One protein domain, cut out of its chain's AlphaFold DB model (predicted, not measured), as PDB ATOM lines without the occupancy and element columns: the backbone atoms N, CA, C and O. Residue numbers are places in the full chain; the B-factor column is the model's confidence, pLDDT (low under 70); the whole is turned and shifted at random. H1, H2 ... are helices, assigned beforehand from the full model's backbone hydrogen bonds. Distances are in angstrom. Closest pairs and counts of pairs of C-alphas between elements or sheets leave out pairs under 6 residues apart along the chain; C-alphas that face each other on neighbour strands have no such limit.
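This is residues 160 to 279 of the 286 residues of an uncharacterized protein of Lentzea aerocolonigenes (UniProt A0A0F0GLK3). Three long helices, H1, H5 and H6, form an up-and-down bundle, each running against the one before it in the chain: H5 and H6 are a nearly antiparallel hairpin, and H1 packs slantwise on both. At one end of this bundle the short helix H2 packs on the first part of H5, and beyond it the hairpin of H3 and H4 makes a small head, joined to the rest through the contact of H4 with H2. The printed part has 120 residues with six named helices, H1 to H6 in order along the chain, and no named strand; the class is all helix. The whole is elongated, spanning 49 by 28 by 25 A, and only just compact, close to loose, with a radius of gyration of the C-alphas of 16.0 A.

H1 holds residues 160 to 180 and is 30.2 A long, beginning at C-alpha 160 at (-15.117, -17.821, 11.347). H2 holds residues 188 to 197, H3 residues 200 to 213, 19.8 A long, and H4 residues 217 to 227. H5, the longest helix, holds residues 230 to 254 and is 36.1 A long, from C-alpha 230 at (9.849, -17.282, 38.131). H6 holds residues 259 to 275, 24.2 A long, and ends with C-alpha 275 at (2.053, -26.615, 27.801).

H1 touches H5, closest at the C-alphas of Leu 168 and Ala 247, 5.6 A apart; they run opposite ways at a shallow tilt of 34.5 degrees, only just short of steep. Residues 268 to 275 of H6 touch H1, closest at the C-alphas of Ala 176 and Ser 275, 4.1 A, the same way at a steep tilt of 39 degrees. H5 and H6 are a helical hairpin at a shallow tilt of 7 degrees, with the C-alphas of Val 248 and Arg 265 closest at 6.7 A; H5 touches H6 with residues 240 to 251 alone. H5 touches H2 with residues 231 to 239 alone, closest at the C-alphas of Ala 194 and Ala 232, 4.6 A, at a steep tilt of 54 degrees. H1 and H2 only just touch, with 3 pairs of C-alphas within 8 A, the closest being those of Gln 175 and Pro 188, 7.1 A. H4 touches H2, closest at the C-alphas of Ala 194 and Ser 227, 5.1 A. H3 and H4 are a helical hairpin at a shallow tilt of 32 degrees, with the C-alphas of Ala 213 and Gly 220 closest at 4.4 A. H3 is apart from H1, H5 and H6. In H1, H2, H3, H4, H5 and H6 every O i to N i+4 pair is within hydrogen-bond range.

The two C-alphas farthest apart, those of His 201 and Asn 258, are 51.0 A apart. The printed part has no cut and no long link; the link from H1 to H2, 7 residues, is short, and the others are tight. Mean pLDDT of the printed part is 91.5; residues 182 to 184 and residue 279 are under 70.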
ATOM      1  N   PRO A 160     -16.019 -18.731  10.636       94.69
ATOM      2  CA  PRO A 160     -15.117 -17.821  11.347       94.69
ATOM      3  C   PRO A 160     -14.844 -18.220  12.807       94.69
ATOM      4  O   PRO A 160     -13.710 -18.133  13.275       94.69
ATOM      5  N   GLN A 161     -15.855 -18.709  13.523       96.56
ATOM      6  CA  GLN A 161     -15.731 -19.160  14.906       96.56
ATOM      7  C   GLN A 161     -14.950 -20.479  14.990       96.56
ATOM      8  O   GLN A 161     -14.095 -20.631  15.864       96.56
ATOM      9  N   TRP A 162     -15.164 -21.405  14.048       97.38
ATOM     10  CA  TRP A 162     -14.354 -22.622  13.924       97.38
ATOM     11  C   TRP A 162     -12.893 -22.309  13.590       97.38
ATOM     12  O   TRP A 162     -11.992 -22.940  14.143       97.38
ATOM     13  N   ARG A 163     -12.637 -21.292  12.759       96.50
ATOM     14  CA  ARG A 163     -11.285 -20.793  12.475       96.50
ATOM     15  C   ARG A 163     -10.606 -20.280  13.745       96.50
ATOM     16  O   ARG A 163      -9.467 -20.653  14.016       96.50
ATOM     17  N   GLU A 164     -11.305 -19.475  14.547       96.75
ATOM     18  CA  GLU A 164     -10.791 -18.987  15.835       96.75
ATOM     19  C   GLU A 164     -10.517 -20.138  16.812       96.75
ATOM     20  O   GLU A 164      -9.465 -20.168  17.452       96.75
ATOM     21  N   PHE A 165     -11.412 -21.128  16.893       98.00
ATOM     22  CA  PHE A 165     -11.173 -22.337  17.681       98.00
ATOM     23  C   PHE A 165      -9.903 -23.071  17.231       98.00
ATOM     24  O   PHE A 165      -9.050 -23.382  18.064       98.00
ATOM     25  N   GLY A 166      -9.745 -23.310  15.926       96.69
ATOM     26  CA  GLY A 166      -8.558 -23.959  15.369       96.69
ATOM     27  C   GLY A 166      -7.276 -23.180  15.668       96.69
ATOM     28  O   GLY A 166      -6.276 -23.771  16.074       96.69
ATOM     29  N   ARG A 167      -7.322 -21.847  15.583       96.00
ATOM     30  CA  ARG A 167      -6.196 -20.972  15.932       96.00
ATOM     31  C   ARG A 167      -5.778 -21.140  17.394       96.00
ATOM     32  O   ARG A 167      -4.600 -21.378  17.663       96.00
ATOM     33  N   LEU A 168      -6.736 -21.072  18.324       96.50
ATOM     34  CA  LEU A 168      -6.501 -21.258  19.761       96.50
ATOM     35  C   LEU A 168      -5.965 -22.661  20.075       96.50
ATOM     36  O   LEU A 168      -5.004 -22.802  20.833       96.50
ATOM     37  N   TYR A 169      -6.549 -23.691  19.455       96.25
ATOM     38  CA  TYR A 169      -6.088 -25.073  19.573       96.25
ATOM     39  C   TYR A 169      -4.629 -25.205  19.122       96.25
ATOM     40  O   TYR A 169      -3.801 -25.771  19.837       96.25
ATOM     41  N   GLY A 170      -4.295 -24.654  17.955       93.62
ATOM     42  CA  GLY A 170      -2.946 -24.722  17.411       93.62
ATOM     43  C   GLY A 170      -1.920 -23.945  18.241       93.62
ATOM     44  O   GLY A 170      -0.819 -24.447  18.426       93.62
ATOM     45  N   SER A 171      -2.288 -22.801  18.833       93.56
ATOM     46  CA  SER A 171      -1.405 -22.064  19.754       93.56
ATOM     47  C   SER A 171      -1.043 -22.879  21.001       93.56
ATOM     48  O   SER A 171       0.112 -22.857  21.425       93.56
ATOM     49  N   LEU A 172      -1.999 -23.623  21.572       94.12
ATOM     50  CA  LEU A 172      -1.735 -24.557  22.676       94.12
ATOM     51  C   LEU A 172      -0.892 -25.750  22.213       94.12
ATOM     52  O   LEU A 172       0.014 -26.183  22.918       94.12
ATOM     53  N   ALA A 173      -1.161 -26.271  21.013       91.44
ATOM     54  CA  ALA A 173      -0.368 -27.349  20.433       91.44
ATOM     55  C   ALA A 173       1.097 -26.940  20.213       91.44
ATOM     56  O   ALA A 173       1.984 -27.766  20.412       91.44
ATOM     57  N   ASP A 174       1.355 -25.679  19.859       89.00
ATOM     58  CA  ASP A 174       2.714 -25.143  19.749       89.00
ATOM     59  C   ASP A 174       3.435 -25.077  21.084       89.00
ATOM     60  O   ASP A 174       4.586 -25.496  21.166       89.00
ATOM     61  N   GLN A 175       2.767 -24.589  22.133       90.75
ATOM     62  CA  GLN A 175       3.380 -24.531  23.460       90.75
ATOM     63  C   GLN A 175       3.705 -25.941  23.972       90.75
ATOM     64  O   GLN A 175       4.822 -26.201  24.419       90.75
ATOM     65  N   ALA A 176       2.767 -26.881  23.823       89.88
ATOM     66  CA  ALA A 176       2.979 -28.277  24.188       89.88
ATOM     67  C   ALA A 176       4.137 -28.925  23.409       89.88
ATOM     68  O   ALA A 176       4.941 -29.658  23.988       89.88
ATOM     69  N   ALA A 177       4.242 -28.655  22.103       86.00
ATOM     70  CA  ALA A 177       5.330 -29.168  21.274       86.00
ATOM     71  C   ALA A 177       6.686 -28.571  21.682       86.00
ATOM     72  O   ALA A 177       7.648 -29.318  21.845       86.00
ATOM     73  N   ALA A 178       6.754 -27.256  21.913       85.44
ATOM     74  CA  ALA A 178       7.983 -26.579  22.326       85.44
ATOM     75  C   ALA A 178       8.496 -27.076  23.688       85.44
ATOM     76  O   ALA A 178       9.697 -27.285  23.852       85.44
ATOM     77  N   ASN A 179       7.596 -27.348  24.636       85.44
ATOM     78  CA  ASN A 179       7.970 -27.962  25.912       85.44
ATOM     79  C   ASN A 179       8.468 -29.400  25.761       85.44
ATOM     80  O   ASN A 179       9.383 -29.805  26.471       85.44
ATOM     81  N   SER A 180       7.881 -30.170  24.842       82.00
ATOM     82  CA  SER A 180       8.242 -31.580  24.638       82.00
ATOM     83  C   SER A 180       9.568 -31.758  23.887       82.00
ATOM     84  O   SER A 180      10.198 -32.802  24.017       82.00
ATOM     85  N   ALA A 181      10.001 -30.756  23.114       75.69
ATOM     86  CA  ALA A 181      11.215 -30.814  22.295       75.69
ATOM     87  C   ALA A 181      12.532 -30.783  23.103       75.69
ATOM     88  O   ALA A 181      13.578 -31.145  22.567       75.69
ATOM     89  N   GLY A 182      12.493 -30.379  24.380       67.94
ATOM     90  CA  GLY A 182      13.658 -30.338  25.275       67.94
ATOM     91  C   GLY A 182      14.735 -29.284  24.942       67.94
ATOM     92  O   GLY A 182      14.712 -28.619  23.904       67.94
ATOM     93  N   GLY A 183      15.682 -29.131  25.880       65.06
ATOM     94  CA  GLY A 183      17.038 -28.567  25.737       65.06
ATOM     95  C   GLY A 183      17.198 -27.094  25.345       65.06
ATOM     96  O   GLY A 183      17.752 -26.315  26.108       65.06
ATOM     97  N   ALA A 184      16.757 -26.697  24.153       68.25
ATOM     98  CA  ALA A 184      17.097 -25.390  23.574       68.25
ATOM     99  C   ALA A 184      15.901 -24.648  22.963       68.25
ATOM    100  O   ALA A 184      15.998 -23.458  22.665       68.25
ATOM    101  N   HIS A 185      14.759 -25.318  22.778       81.06
ATOM    102  CA  HIS A 185      13.570 -24.649  22.263       81.06
ATOM    103  C   HIS A 185      12.851 -23.917  23.396       81.06
ATOM    104  O   HIS A 185      12.412 -24.531  24.369       81.06
ATOM    105  N   THR A 186      12.752 -22.594  23.281       86.31
ATOM    106  CA  THR A 186      11.955 -21.779  24.203       86.31
ATOM    107  C   THR A 186      10.544 -21.652  23.629       86.31
ATOM    108  O   THR A 186      10.410 -21.186  22.494       86.31
ATOM    109  N   PRO A 187       9.484 -22.035  24.368       88.19
ATOM    110  CA  PRO A 187       8.112 -21.821  23.924       88.19
ATOM    111  C   PRO A 187       7.881 -20.352  23.534       88.19
ATOM    112  O   PRO A 187       8.229 -19.461  24.315       88.19
ATOM    113  N   PRO A 188       7.291 -20.060  22.359       87.06
ATOM    114  CA  PRO A 188       7.133 -18.682  21.889       87.06
ATOM    115  C   PRO A 188       6.382 -17.783  22.875       87.06
ATOM    116  O   PRO A 188       6.728 -16.613  23.041       87.06
ATOM    117  N   LEU A 189       5.375 -18.326  23.569       90.94
ATOM    118  CA  LEU A 189       4.609 -17.567  24.554       90.94
ATOM    119  C   LEU A 189       5.391 -17.365  25.861       90.94
ATOM    120  O   LEU A 189       5.228 -16.327  26.503       90.94
ATOM    121  N   LEU A 190       6.277 -18.298  26.234       92.50
ATOM    122  CA  LEU A 190       7.174 -18.126  27.383       92.50
ATOM    123  C   LEU A 190       8.176 -17.006  27.104       92.50
ATOM    124  O   LEU A 190       8.334 -16.098  27.918       92.50
ATOM    125  N   LEU A 191       8.779 -17.011  25.912       91.31
ATOM    126  CA  LEU A 191       9.669 -15.942  25.468       91.31
ATOM    127  C   LEU A 191       8.949 -14.585  25.450       91.31
ATOM    128  O   LEU A 191       9.476 -13.589  25.947       91.31
ATOM    129  N   ALA A 192       7.719 -14.541  24.925       92.06
ATOM    130  CA  ALA A 192       6.901 -13.331  24.929       92.06
ATOM    131  C   ALA A 192       6.595 -12.845  26.358       92.06
ATOM    132  O   ALA A 192       6.712 -11.651  26.633       92.06
ATOM    133  N   SER A 193       6.253 -13.757  27.273       94.31
ATOM    134  CA  SER A 193       5.989 -13.459  28.689       94.31
ATOM    135  C   SER A 193       7.223 -12.888  29.384       94.31
ATOM    136  O   SER A 193       7.145 -11.840  30.026       94.31
ATOM    137  N   ALA A 194       8.387 -13.503  29.178       95.25
ATOM    138  CA  ALA A 194       9.652 -13.006  29.698       95.25
ATOM    139  C   ALA A 194      10.001 -11.616  29.141       95.25
ATOM    140  O   ALA A 194      10.358 -10.715  29.899       95.25
ATOM    141  N   CYS A 195       9.816 -11.387  27.837       94.19
ATOM    142  CA  CYS A 195      10.046 -10.085  27.207       94.19
ATOM    143  C   CYS A 195       9.113  -8.977  27.727       94.19
ATOM    144  O   CYS A 195       9.549  -7.822  27.820       94.19
ATOM    145  N   LYS A 196       7.856  -9.305  28.067       94.56
ATOM    146  CA  LYS A 196       6.872  -8.357  28.627       94.56
ATOM    147  C   LYS A 196       7.338  -7.781  29.964       94.56
ATOM    148  O   LYS A 196       7.187  -6.582  30.179       94.56
ATOM    149  N   ILE A 197       7.933  -8.609  30.822       96.06
ATOM    150  CA  ILE A 197       8.362  -8.204  32.171       96.06
ATOM    151  C   ILE A 197       9.847  -7.822  32.262       96.06
ATOM    152  O   ILE A 197      10.276  -7.222  33.245       96.06
ATOM    153  N   ALA A 198      10.652  -8.158  31.251       95.19
ATOM    154  CA  ALA A 198      12.072  -7.836  31.216       95.19
ATOM    155  C   ALA A 198      12.332  -6.324  31.106       95.19
ATOM    156  O   ALA A 198      11.648  -5.600  30.378       95.19
ATOM    157  N   SER A 199      13.407  -5.862  31.756       96.00
ATOM    158  CA  SER A 199      13.969  -4.529  31.518       96.00
ATOM    159  C   SER A 199      14.453  -4.383  30.071       96.00
ATOM    160  O   SER A 199      14.763  -5.374  29.407       96.00
ATOM    161  N   THR A 200      14.589  -3.148  29.578       95.06
ATOM    162  CA  THR A 200      15.044  -2.872  28.202       95.06
ATOM    163  C   THR A 200      16.370  -3.564  27.870       95.06
ATOM    164  O   THR A 200      16.479  -4.205  26.827       95.06
ATOM    165  N   HIS A 201      17.351  -3.504  28.779       95.38
ATOM    166  CA  HIS A 201      18.646  -4.170  28.604       95.38
ATOM    167  C   HIS A 201      18.499  -5.696  28.516       95.38
ATOM    168  O   HIS A 201      19.060  -6.333  27.623       95.38
ATOM    169  N   ARG A 202      17.702  -6.297  29.411       94.62
ATOM    170  CA  ARG A 202      17.461  -7.745  29.405       94.62
ATOM    171  C   ARG A 202      16.725  -8.182  28.138       94.62
ATOM    172  O   ARG A 202      17.107  -9.182  27.543       94.62
ATOM    173  N   ARG A 203      15.750  -7.400  27.667       95.19
ATOM    174  CA  ARG A 203      15.039  -7.649  26.403       95.19
ATOM    175  C   ARG A 203      15.985  -7.612  25.200       95.19
ATOM    176  O   ARG A 203      15.942  -8.516  24.378       95.19
ATOM    177  N   GLN A 204      16.880  -6.626  25.119       94.44
ATOM    178  CA  GLN A 204      17.900  -6.564  24.062       94.44
ATOM    179  C   GLN A 204      18.863  -7.756  24.111       94.44
ATOM    180  O   GLN A 204      19.269  -8.272  23.072       94.44
ATOM    181  N   HIS A 205      19.232  -8.216  25.307       95.38
ATOM    182  CA  HIS A 205      20.044  -9.419  25.452       95.38
ATOM    183  C   HIS A 205      19.309 -10.677  24.969       95.38
ATOM    184  O   HIS A 205      19.885 -11.447  24.208       95.38
ATOM    185  N   MET A 206      18.031 -10.838  25.323       93.94
ATOM    186  CA  MET A 206      17.197 -11.948  24.851       93.94
ATOM    187  C   MET A 206      17.009 -11.941  23.328       93.94
ATOM    188  O   MET A 206      17.037 -13.003  22.719       93.94
ATOM    189  N   ILE A 207      16.866 -10.765  22.699       91.62
ATOM    190  CA  ILE A 207      16.795 -10.644  21.231       91.62
ATOM    191  C   ILE A 207      18.081 -11.173  20.587       91.62
ATOM    192  O   ILE A 207      18.002 -12.024  19.706       91.62
ATOM    193  N   ARG A 208      19.255 -10.745  21.075       93.88
ATOM    194  CA  ARG A 208      20.553 -11.233  20.570       93.88
ATOM    195  C   ARG A 208      20.695 -12.748  20.712       93.88
ATOM    196  O   ARG A 208      21.057 -13.421  19.755       93.88
ATOM    197  N   LEU A 209      20.336 -13.295  21.875       93.81
ATOM    198  CA  LEU A 209      20.343 -14.745  22.087       93.81
ATOM    199  C   LEU A 209      19.372 -15.468  21.142       93.81
ATOM    200  O   LEU A 209      19.703 -16.536  20.644       93.81
ATOM    201  N   GLY A 210      18.204 -14.886  20.850       88.94
ATOM    202  CA  GLY A 210      17.247 -15.430  19.882       88.94
ATOM    203  C   GLY A 210      17.786 -15.474  18.449       88.94
ATOM    204  O   GLY A 210      17.593 -16.471  17.756       88.94
ATOM    205  N   GLU A 211      18.507 -14.438  18.020       89.81
ATOM    206  CA  GLU A 211      19.178 -14.393  16.710       89.81
ATOM    207  C   GLU A 211      20.328 -15.414  16.605       89.81
ATOM    208  O   GLU A 211      20.620 -15.945  15.527       89.81
ATOM    209  N   GLU A 212      20.986 -15.712  17.728       91.25
ATOM    210  CA  GLU A 212      22.088 -16.674  17.816       91.25
ATOM    211  C   GLU A 212      21.618 -18.124  17.999       91.25
ATOM    212  O   GLU A 212      22.286 -19.038  17.514       91.25
ATOM    213  N   ALA A 213      20.461 -18.353  18.628       86.75
ATOM    214  CA  ALA A 213      19.957 -19.680  18.999       86.75
ATOM    215  C   ALA A 213      19.800 -20.643  17.809       86.75
ATOM    216  O   ALA A 213      19.934 -21.854  17.972       86.75
ATOM    217  N   GLY A 214      19.572 -20.127  16.595       82.50
ATOM    218  CA  GLY A 214      19.514 -20.947  15.378       82.50
ATOM    219  C   GLY A 214      20.864 -21.537  14.944       82.50
ATOM    220  O   GLY A 214      20.897 -22.460  14.135       82.50
ATOM    221  N   ARG A 215      21.979 -21.003  15.457       89.50
ATOM    222  CA  ARG A 215      23.355 -21.415  15.119       89.50
ATOM    223  C   ARG A 215      24.177 -21.833  16.339       89.50
ATOM    224  O   ARG A 215      25.224 -22.448  16.165       89.50
ATOM    225  N   ASN A 216      23.723 -21.503  17.546       90.75
ATOM    226  CA  ASN A 216      24.405 -21.788  18.800       90.75
ATOM    227  C   ASN A 216      23.426 -22.379  19.829       90.75
ATOM    228  O   ASN A 216      22.554 -21.682  20.349       90.75
ATOM    229  N   ALA A 217      23.608 -23.661  20.158       89.06
ATOM    230  CA  ALA A 217      22.785 -24.357  21.143       89.06
ATOM    231  C   ALA A 217      22.902 -23.745  22.551       89.06
ATOM    232  O   ALA A 217      21.901 -23.666  23.260       89.06
ATOM    233  N   GLU A 218      24.083 -23.248  22.934       91.88
ATOM    234  CA  GLU A 218      24.296 -22.589  24.229       91.88
ATOM    235  C   GLU A 218      23.506 -21.282  24.328       91.88
ATOM    236  O   GLU A 218      22.931 -20.989  25.373       91.88
ATOM    237  N   ALA A 219      23.403 -20.527  23.229       91.88
ATOM    238  CA  ALA A 219      22.562 -19.332  23.183       91.88
ATOM    239  C   ALA A 219      21.074 -19.684  23.356       91.88
ATOM    240  O   ALA A 219      20.345 -18.959  24.033       91.88
ATOM    241  N   GLY A 220      20.631 -20.819  22.802       89.88
ATOM    242  CA  GLY A 220      19.279 -21.350  23.006       89.88
ATOM    243  C   GLY A 220      19.005 -21.753  24.458       89.88
ATOM    244  O   GLY A 220      17.960 -21.397  25.003       89.88
ATOM    245  N   ILE A 221      19.959 -22.430  25.103       90.81
ATOM    246  CA  ILE A 221      19.890 -22.780  26.531       90.81
ATOM    247  C   ILE A 221      19.837 -21.504  27.382       90.81
ATOM    248  O   ILE A 221      18.906 -21.325  28.163       90.81
ATOM    249  N   ALA A 222      20.751 -20.556  27.157       92.75
ATOM    250  CA  ALA A 222      20.783 -19.291  27.889       92.75
ATOM    251  C   ALA A 222      19.491 -18.474  27.705       92.75
ATOM    252  O   ALA A 222      18.990 -17.864  28.652       92.75
ATOM    253  N   LEU A 223      18.915 -18.471  26.497       93.31
ATOM    254  CA  LEU A 223      17.625 -17.834  26.237       93.31
ATOM    255  C   LEU A 223      16.497 -18.506  27.022       93.31
ATOM    256  O   LEU A 223      15.654 -17.803  27.590       93.31
ATOM    257  N   ARG A 224      16.481 -19.843  27.067       91.06
ATOM    258  CA  ARG A 224      15.496 -20.620  27.823       91.06
ATOM    259  C   ARG A 224      15.612 -20.334  29.315       91.06
ATOM    260  O   ARG A 224      14.594 -20.037  29.939       91.06
ATOM    261  N   ASP A 225      16.823 -20.320  29.859       91.56
ATOM    262  CA  ASP A 225      17.083 -20.023  31.270       91.56
ATOM    263  C   ASP A 225      16.621 -18.610  31.636       91.56
ATOM    264  O   ASP A 225      15.886 -18.405  32.605       91.56
ATOM    265  N   LEU A 226      16.965 -17.617  30.808       93.12
ATOM    266  CA  LEU A 226      16.517 -16.239  31.007       93.12
ATOM    267  C   LEU A 226      14.999 -16.092  30.908       93.12
ATOM    268  O   LEU A 226      14.436 -15.255  31.623       93.12
ATOM    269  N   SER A 227      14.364 -16.867  30.028       93.31
ATOM    270  CA  SER A 227      12.912 -16.862  29.829       93.31
ATOM    271  C   SER A 227      12.164 -17.618  30.928       93.31
ATOM    272  O   SER A 227      10.996 -17.337  31.168       93.31
ATOM    273  N   SER A 228      12.846 -18.516  31.640       93.00
ATOM    274  CA  SER A 228      12.291 -19.341  32.721       93.00
ATOM    275  C   SER A 228      12.380 -18.680  34.101       93.00
ATOM    276  O   SER A 228      12.231 -19.341  35.125       93.00
ATOM    277  N   ALA A 229      12.606 -17.361  34.156       93.19
ATOM    278  CA  ALA A 229      12.541 -16.616  35.410       93.19
ATOM    279  C   ALA A 229      11.168 -16.818  36.093       93.19
ATOM    280  O   ALA A 229      10.155 -16.805  35.390       93.19
ATOM    281  N   PRO A 230      11.093 -16.941  37.434       94.81
ATOM    282  CA  PRO A 230       9.849 -17.282  38.131       94.81
ATOM    283  C   PRO A 230       8.650 -16.403  37.753       94.81
ATOM    284  O   PRO A 230       7.572 -16.920  37.472       94.81
ATOM    285  N   ASP A 231       8.849 -15.088  37.659       94.81
ATOM    286  CA  ASP A 231       7.790 -14.145  37.285       94.81
ATOM    287  C   ASP A 231       7.327 -14.331  35.828       94.81
ATOM    288  O   ASP A 231       6.147 -14.167  35.516       94.81
ATOM    289  N   ALA A 232       8.244 -14.704  34.929       94.62
ATOM    290  CA  ALA A 232       7.933 -14.971  33.526       94.62
ATOM    291  C   ALA A 232       7.139 -16.271  33.382       94.62
ATOM    292  O   ALA A 232       6.166 -16.298  32.632       94.62
ATOM    293  N   VAL A 233       7.513 -17.309  34.136       95.06
ATOM    294  CA  VAL A 233       6.789 -18.586  34.191       95.06
ATOM    295  C   VAL A 233       5.386 -18.387  34.763       95.06
ATOM    296  O   VAL A 233       4.423 -18.873  34.182       95.06
ATOM    297  N   GLN A 234       5.231 -17.604  35.836       95.31
ATOM    298  CA  GLN A 234       3.909 -17.296  36.395       95.31
ATOM    299  C   GLN A 234       3.004 -16.553  35.402       95.31
ATOM    300  O   GLN A 234       1.811 -16.851  35.310       95.31
ATOM    301  N   LEU A 235       3.551 -15.577  34.666       95.44
ATOM    302  CA  LEU A 235       2.802 -14.879  33.620       95.44
ATOM    303  C   LEU A 235       2.446 -15.830  32.471       95.44
ATOM    304  O   LEU A 235       1.298 -15.854  32.034       95.44
ATOM    305  N   TYR A 236       3.404 -16.640  32.028       95.81
ATOM    306  CA  TYR A 236       3.213 -17.637  30.982       95.81
ATOM    307  C   TYR A 236       2.110 -18.640  31.331       95.81
ATOM    308  O   TYR A 236       1.194 -18.834  30.536       95.81
ATOM    309  N   ASP A 237       2.148 -19.230  32.527       95.81
ATOM    310  CA  ASP A 237       1.152 -20.205  32.972       95.81
ATOM    311  C   ASP A 237      -0.255 -19.591  32.968       95.81
ATOM    312  O   ASP A 237      -1.212 -20.221  32.510       95.81
ATOM    313  N   ARG A 238      -0.384 -18.328  33.401       97.00
ATOM    314  CA  ARG A 238      -1.648 -17.582  33.316       97.00
ATOM    315  C   ARG A 238      -2.109 -17.421  31.866       97.00
ATOM    316  O   ARG A 238      -3.263 -17.715  31.568       97.00
ATOM    317  N   GLU A 239      -1.225 -17.007  30.961       96.06
ATOM    318  CA  GLU A 239      -1.566 -16.817  29.544       96.06
ATOM    319  C   GLU A 239      -1.952 -18.138  28.852       96.06
ATOM    320  O   GLU A 239      -2.888 -18.167  28.050       96.06
ATOM    321  N   VAL A 240      -1.301 -19.254  29.197       96.31
ATOM    322  CA  VAL A 240      -1.674 -20.597  28.719       96.31
ATOM    323  C   VAL A 240      -3.053 -21.007  29.247       96.31
ATOM    324  O   VAL A 240      -3.874 -21.530  28.485       96.31
ATOM    325  N   HIS A 241      -3.348 -20.744  30.524       97.69
ATOM    326  CA  HIS A 241      -4.670 -20.992  31.105       97.69
ATOM    327  C   HIS A 241      -5.770 -20.137  30.463       97.69
ATOM    328  O   HIS A 241      -6.868 -20.646  30.212       97.69
ATOM    329  N   ASP A 242      -5.485 -18.877  30.142       97.62
ATOM    330  CA  ASP A 242      -6.420 -17.990  29.448       97.62
ATOM    331  C   ASP A 242      -6.686 -18.471  28.013       97.62
ATOM    332  O   ASP A 242      -7.840 -18.522  27.576       97.62
ATOM    333  N   LEU A 243      -5.645 -18.892  27.281       96.44
ATOM    334  CA  LEU A 243      -5.783 -19.498  25.950       96.44
ATOM    335  C   LEU A 243      -6.646 -20.762  25.988       96.44
ATOM    336  O   LEU A 243      -7.547 -20.916  25.160       96.44
ATOM    337  N   HIS A 244      -6.403 -21.644  26.957       98.12
ATOM    338  CA  HIS A 244      -7.207 -22.847  27.166       98.12
ATOM    339  C   HIS A 244      -8.661 -22.507  27.484       98.12
ATOM    340  O   HIS A 244      -9.557 -22.987  26.792       98.12
ATOM    341  N   SER A 245      -8.906 -21.617  28.444       98.44
ATOM    342  CA  SER A 245     -10.259 -21.206  28.838       98.44
ATOM    343  C   SER A 245     -11.044 -20.623  27.659       98.44
ATOM    344  O   SER A 245     -12.210 -20.967  27.450       98.44
ATOM    345  N   ARG A 246     -10.386 -19.807  26.827       98.44
ATOM    346  CA  ARG A 246     -10.964 -19.289  25.583       98.44
ATOM    347  C   ARG A 246     -11.264 -20.404  24.588       98.44
ATOM    348  O   ARG A 246     -12.384 -20.460  24.098       98.44
ATOM    349  N   ALA A 247     -10.325 -21.316  24.326       98.06
ATOM    350  CA  ALA A 247     -10.540 -22.433  23.399       98.06
ATOM    351  C   ALA A 247     -11.736 -23.305  23.818       98.06
ATOM    352  O   ALA A 247     -12.539 -23.721  22.984       98.06
ATOM    353  N   VAL A 248     -11.873 -23.546  25.121       98.25
ATOM    354  CA  VAL A 248     -12.969 -24.314  25.719       98.25
ATOM    355  C   VAL A 248     -14.302 -23.599  25.584       98.25
ATOM    356  O   VAL A 248     -15.286 -24.232  25.206       98.25
ATOM    357  N   SER A 249     -14.332 -22.302  25.887       98.19
ATOM    358  CA  SER A 249     -15.531 -21.475  25.760       98.19
ATOM    359  C   SER A 249     -15.988 -21.389  24.302       98.19
ATOM    360  O   SER A 249     -17.150 -21.660  24.003       98.19
ATOM    361  N   THR A 250     -15.056 -21.145  23.372       98.12
ATOM    362  CA  THR A 250     -15.336 -21.137  21.931       98.12
ATOM    363  C   THR A 250     -15.897 -22.482  21.472       98.12
ATOM    364  O   THR A 250     -16.947 -22.518  20.842       98.12
ATOM    365  N   LEU A 251     -15.267 -23.604  21.844       97.50
ATOM    366  CA  LEU A 251     -15.778 -24.940  21.513       97.50
ATOM    367  C   LEU A 251     -17.172 -25.193  22.100       97.50
ATOM    368  O   LEU A 251     -17.989 -25.872  21.486       97.50
ATOM    369  N   ALA A 252     -17.445 -24.673  23.298       97.12
ATOM    370  CA  ALA A 252     -18.739 -24.830  23.940       97.12
ATOM    371  C   ALA A 252     -19.860 -24.062  23.233       97.12
ATOM    372  O   ALA A 252     -20.979 -24.568  23.203       97.12
ATOM    373  N   GLY A 253     -19.555 -22.891  22.669       96.56
ATOM    374  CA  GLY A 253     -20.495 -22.096  21.878       96.56
ATOM    375  C   GLY A 253     -20.668 -22.568  20.431       96.56
ATOM    376  O   GLY A 253     -21.639 -22.182  19.793       96.56
ATOM    377  N   LEU A 254     -19.750 -23.390  19.913       96.19
ATOM    378  CA  LEU A 254     -19.748 -23.850  18.519       96.19
ATOM    379  C   LEU A 254     -20.646 -25.059  18.244       96.19
ATOM    380  O   LEU A 254     -21.087 -25.242  17.114       96.19
ATOM    381  N   CYS A 255     -20.864 -25.934  19.225       92.62
ATOM    382  CA  CYS A 255     -21.656 -27.139  19.004       92.62
ATOM    383  C   CYS A 255     -22.282 -27.705  20.278       92.62
ATOM    384  O   CYS A 255     -21.721 -27.618  21.374       92.62
ATOM    385  N   GLU A 256     -23.430 -28.363  20.119       92.38
ATOM    386  CA  GLU A 256     -24.104 -29.086  21.197       92.38
ATOM    387  C   GLU A 256     -23.234 -30.228  21.763       92.38
ATOM    388  O   GLU A 256     -22.354 -30.754  21.065       92.38
ATOM    389  N   PRO A 257     -23.443 -30.645  23.026       92.25
ATOM    390  CA  PRO A 257     -22.713 -31.756  23.626       92.25
ATOM    391  C   PRO A 257     -22.792 -33.032  22.777       92.25
ATOM    392  O   PRO A 257     -23.850 -33.630  22.602       92.25
ATOM    393  N   ASN A 258     -21.643 -33.483  22.274       84.88
ATOM    394  CA  ASN A 258     -21.520 -34.724  21.514       84.88
ATOM    395  C   ASN A 258     -20.146 -35.390  21.758       84.88
ATOM    396  O   ASN A 258     -19.236 -34.750  22.303       84.88
ATOM    397  N   PRO A 259     -19.956 -36.668  21.375       83.44
ATOM    398  CA  PRO A 259     -18.707 -37.386  21.637       83.44
ATOM    399  C   PRO A 259     -17.459 -36.740  21.015       83.44
ATOM    400  O   PRO A 259     -16.384 -36.802  21.609       83.44
ATOM    401  N   TYR A 260     -17.586 -36.093  19.854       85.94
ATOM    402  CA  TYR A 260     -16.470 -35.432  19.173       85.94
ATOM    403  C   TYR A 260     -16.095 -34.111  19.855       85.94
ATOM    404  O   TYR A 260     -14.909 -33.854  20.062       85.94
ATOM    405  N   ARG A 261     -17.082 -33.328  20.316       89.75
ATOM    406  CA  ARG A 261     -16.858 -32.163  21.190       89.75
ATOM    407  C   ARG A 261     -16.146 -32.573  22.481       89.75
ATOM    408  O   ARG A 261     -15.168 -31.940  22.871       89.75
ATOM    409  N   ALA A 262     -16.596 -33.651  23.128       84.38
ATOM    410  CA  ALA A 262     -15.955 -34.175  24.337       84.38
ATOM    411  C   ALA A 262     -14.508 -34.631  24.074       84.38
ATOM    412  O   ALA A 262     -13.619 -34.391  24.893       84.38
ATOM    413  N   PHE A 263     -14.249 -35.234  22.913       85.25
ATOM    414  CA  PHE A 263     -12.901 -35.610  22.501       85.25
ATOM    415  C   PHE A 263     -12.001 -34.388  22.280       85.25
ATOM    416  O   PHE A 263     -10.916 -34.335  22.855       85.25
ATOM    417  N   LEU A 264     -12.457 -33.371  21.538       88.75
ATOM    418  CA  LEU A 264     -11.722 -32.111  21.356       88.75
ATOM    419  C   LEU A 264     -11.424 -31.427  22.697       88.75
ATOM    420  O   LEU A 264     -10.298 -30.988  22.926       88.75
ATOM    421  N   ARG A 265     -12.397 -31.412  23.617       93.12
ATOM    422  CA  ARG A 265     -12.216 -30.898  24.982       93.12
ATOM    423  C   ARG A 265     -11.113 -31.646  25.730       93.12
ATOM    424  O   ARG A 265     -10.221 -31.007  26.277       93.12
ATOM    425  N   SER A 266     -11.145 -32.978  25.704       86.81
ATOM    426  CA  SER A 266     -10.121 -33.815  26.338       86.81
ATOM    427  C   SER A 266      -8.733 -33.592  25.729       86.81
ATOM    428  O   SER A 266      -7.737 -33.604  26.452       86.81
ATOM    429  N   ARG A 267      -8.646 -33.339  24.416       92.00
ATOM    430  CA  ARG A 267      -7.383 -32.973  23.763       92.00
ATOM    431  C   ARG A 267      -6.872 -31.611  24.226       92.00
ATOM    432  O   ARG A 267      -5.686 -31.517  24.518       92.00
ATOM    433  N   LEU A 268      -7.736 -30.602  24.362       95.25
ATOM    434  CA  LEU A 268      -7.356 -29.304  24.941       95.25
ATOM    435  C   LEU A 268      -6.805 -29.451  26.364       95.25
ATOM    436  O   LEU A 268      -5.802 -28.827  26.691       95.25
ATOM    437  N   ASP A 269      -7.419 -30.298  27.193       93.19
ATOM    438  CA  ASP A 269      -6.922 -30.572  28.550       93.19
ATOM    439  C   ASP A 269      -5.532 -31.216  28.540       93.19
ATOM    440  O   ASP A 269      -4.653 -30.801  29.293       93.19
ATOM    441  N   GLY A 270      -5.300 -32.177  27.642       90.62
ATOM    442  CA  GLY A 270      -3.972 -32.763  27.453       90.62
ATOM    443  C   GLY A 270      -2.940 -31.754  26.936       90.62
ATOM    444  O   GLY A 270      -1.799 -31.755  27.390       90.62
ATOM    445  N   LEU A 271      -3.331 -30.864  26.016       93.81
ATOM    446  CA  LEU A 271      -2.453 -29.801  25.523       93.81
ATOM    447  C   LEU A 271      -2.073 -28.824  26.632       93.81
ATOM    448  O   LEU A 271      -0.898 -28.496  26.747       93.81
ATOM    449  N   LEU A 272      -3.023 -28.413  27.476       95.19
ATOM    450  CA  LEU A 272      -2.745 -27.581  28.647       95.19
ATOM    451  C   LEU A 272      -1.707 -28.250  29.555       95.19
ATOM    452  O   LEU A 272      -0.679 -27.651  29.847       95.19
ATOM    453  N   GLN A 273      -1.921 -29.514  29.928       92.94
ATOM    454  CA  GLN A 273      -1.002 -30.258  30.802       92.94
ATOM    455  C   GLN A 273       0.428 -30.360  30.251       92.94
ATOM    456  O   GLN A 273       1.381 -30.409  31.029       92.94
ATOM    457  N   ASN A 274       0.578 -30.396  28.926       90.88
ATOM    458  CA  ASN A 274       1.878 -30.449  28.256       90.88
ATOM    459  C   ASN A 274       2.455 -29.054  27.954       90.88
ATOM    460  O   ASN A 274       3.644 -28.930  27.672       90.88
ATOM    461  N   SER A 275       1.636 -28.004  28.023       92.12
ATOM    462  CA  SER A 275       2.053 -26.615  27.801       92.12
ATOM    463  C   SER A 275       2.575 -25.941  29.070       92.12
ATOM    464  O   SER A 275       3.291 -24.957  28.965       92.12
ATOM    465  N   LEU A 276       2.266 -26.438  30.267       91.81
ATOM    466  CA  LEU A 276       2.781 -25.848  31.508       91.81
ATOM    467  C   LEU A 276       4.262 -26.193  31.723       91.81
ATOM    468  O   LEU A 276       4.676 -27.335  31.492       91.81
ATOM    469  N   VAL A 277       5.053 -25.222  32.191       85.12
ATOM    470  CA  VAL A 277       6.467 -25.449  32.532       85.12
ATOM    471  C   VAL A 277       6.523 -26.276  33.814       85.12
ATOM    472  O   VAL A 277       6.002 -25.879  34.856       85.12
ATOM    473  N   ARG A 278       7.137 -27.462  33.765       80.12
ATOM    474  CA  ARG A 278       7.259 -28.306  34.959       80.12
ATOM    475  C   ARG A 278       8.441 -27.837  35.812       80.12
ATOM    476  O   ARG A 278       9.541 -27.724  35.285       80.12
ATOM    477  N   PRO A 279       8.288 -27.719  37.144       58.91
ATOM    478  CA  PRO A 279       9.384 -27.347  38.050       58.91
ATOM    479  C   PRO A 279      10.588 -28.310  38.074       58.91
ATOM    480  O   PRO A 279      11.568 -28.044  38.762       58.91
TER     481      PRO A 279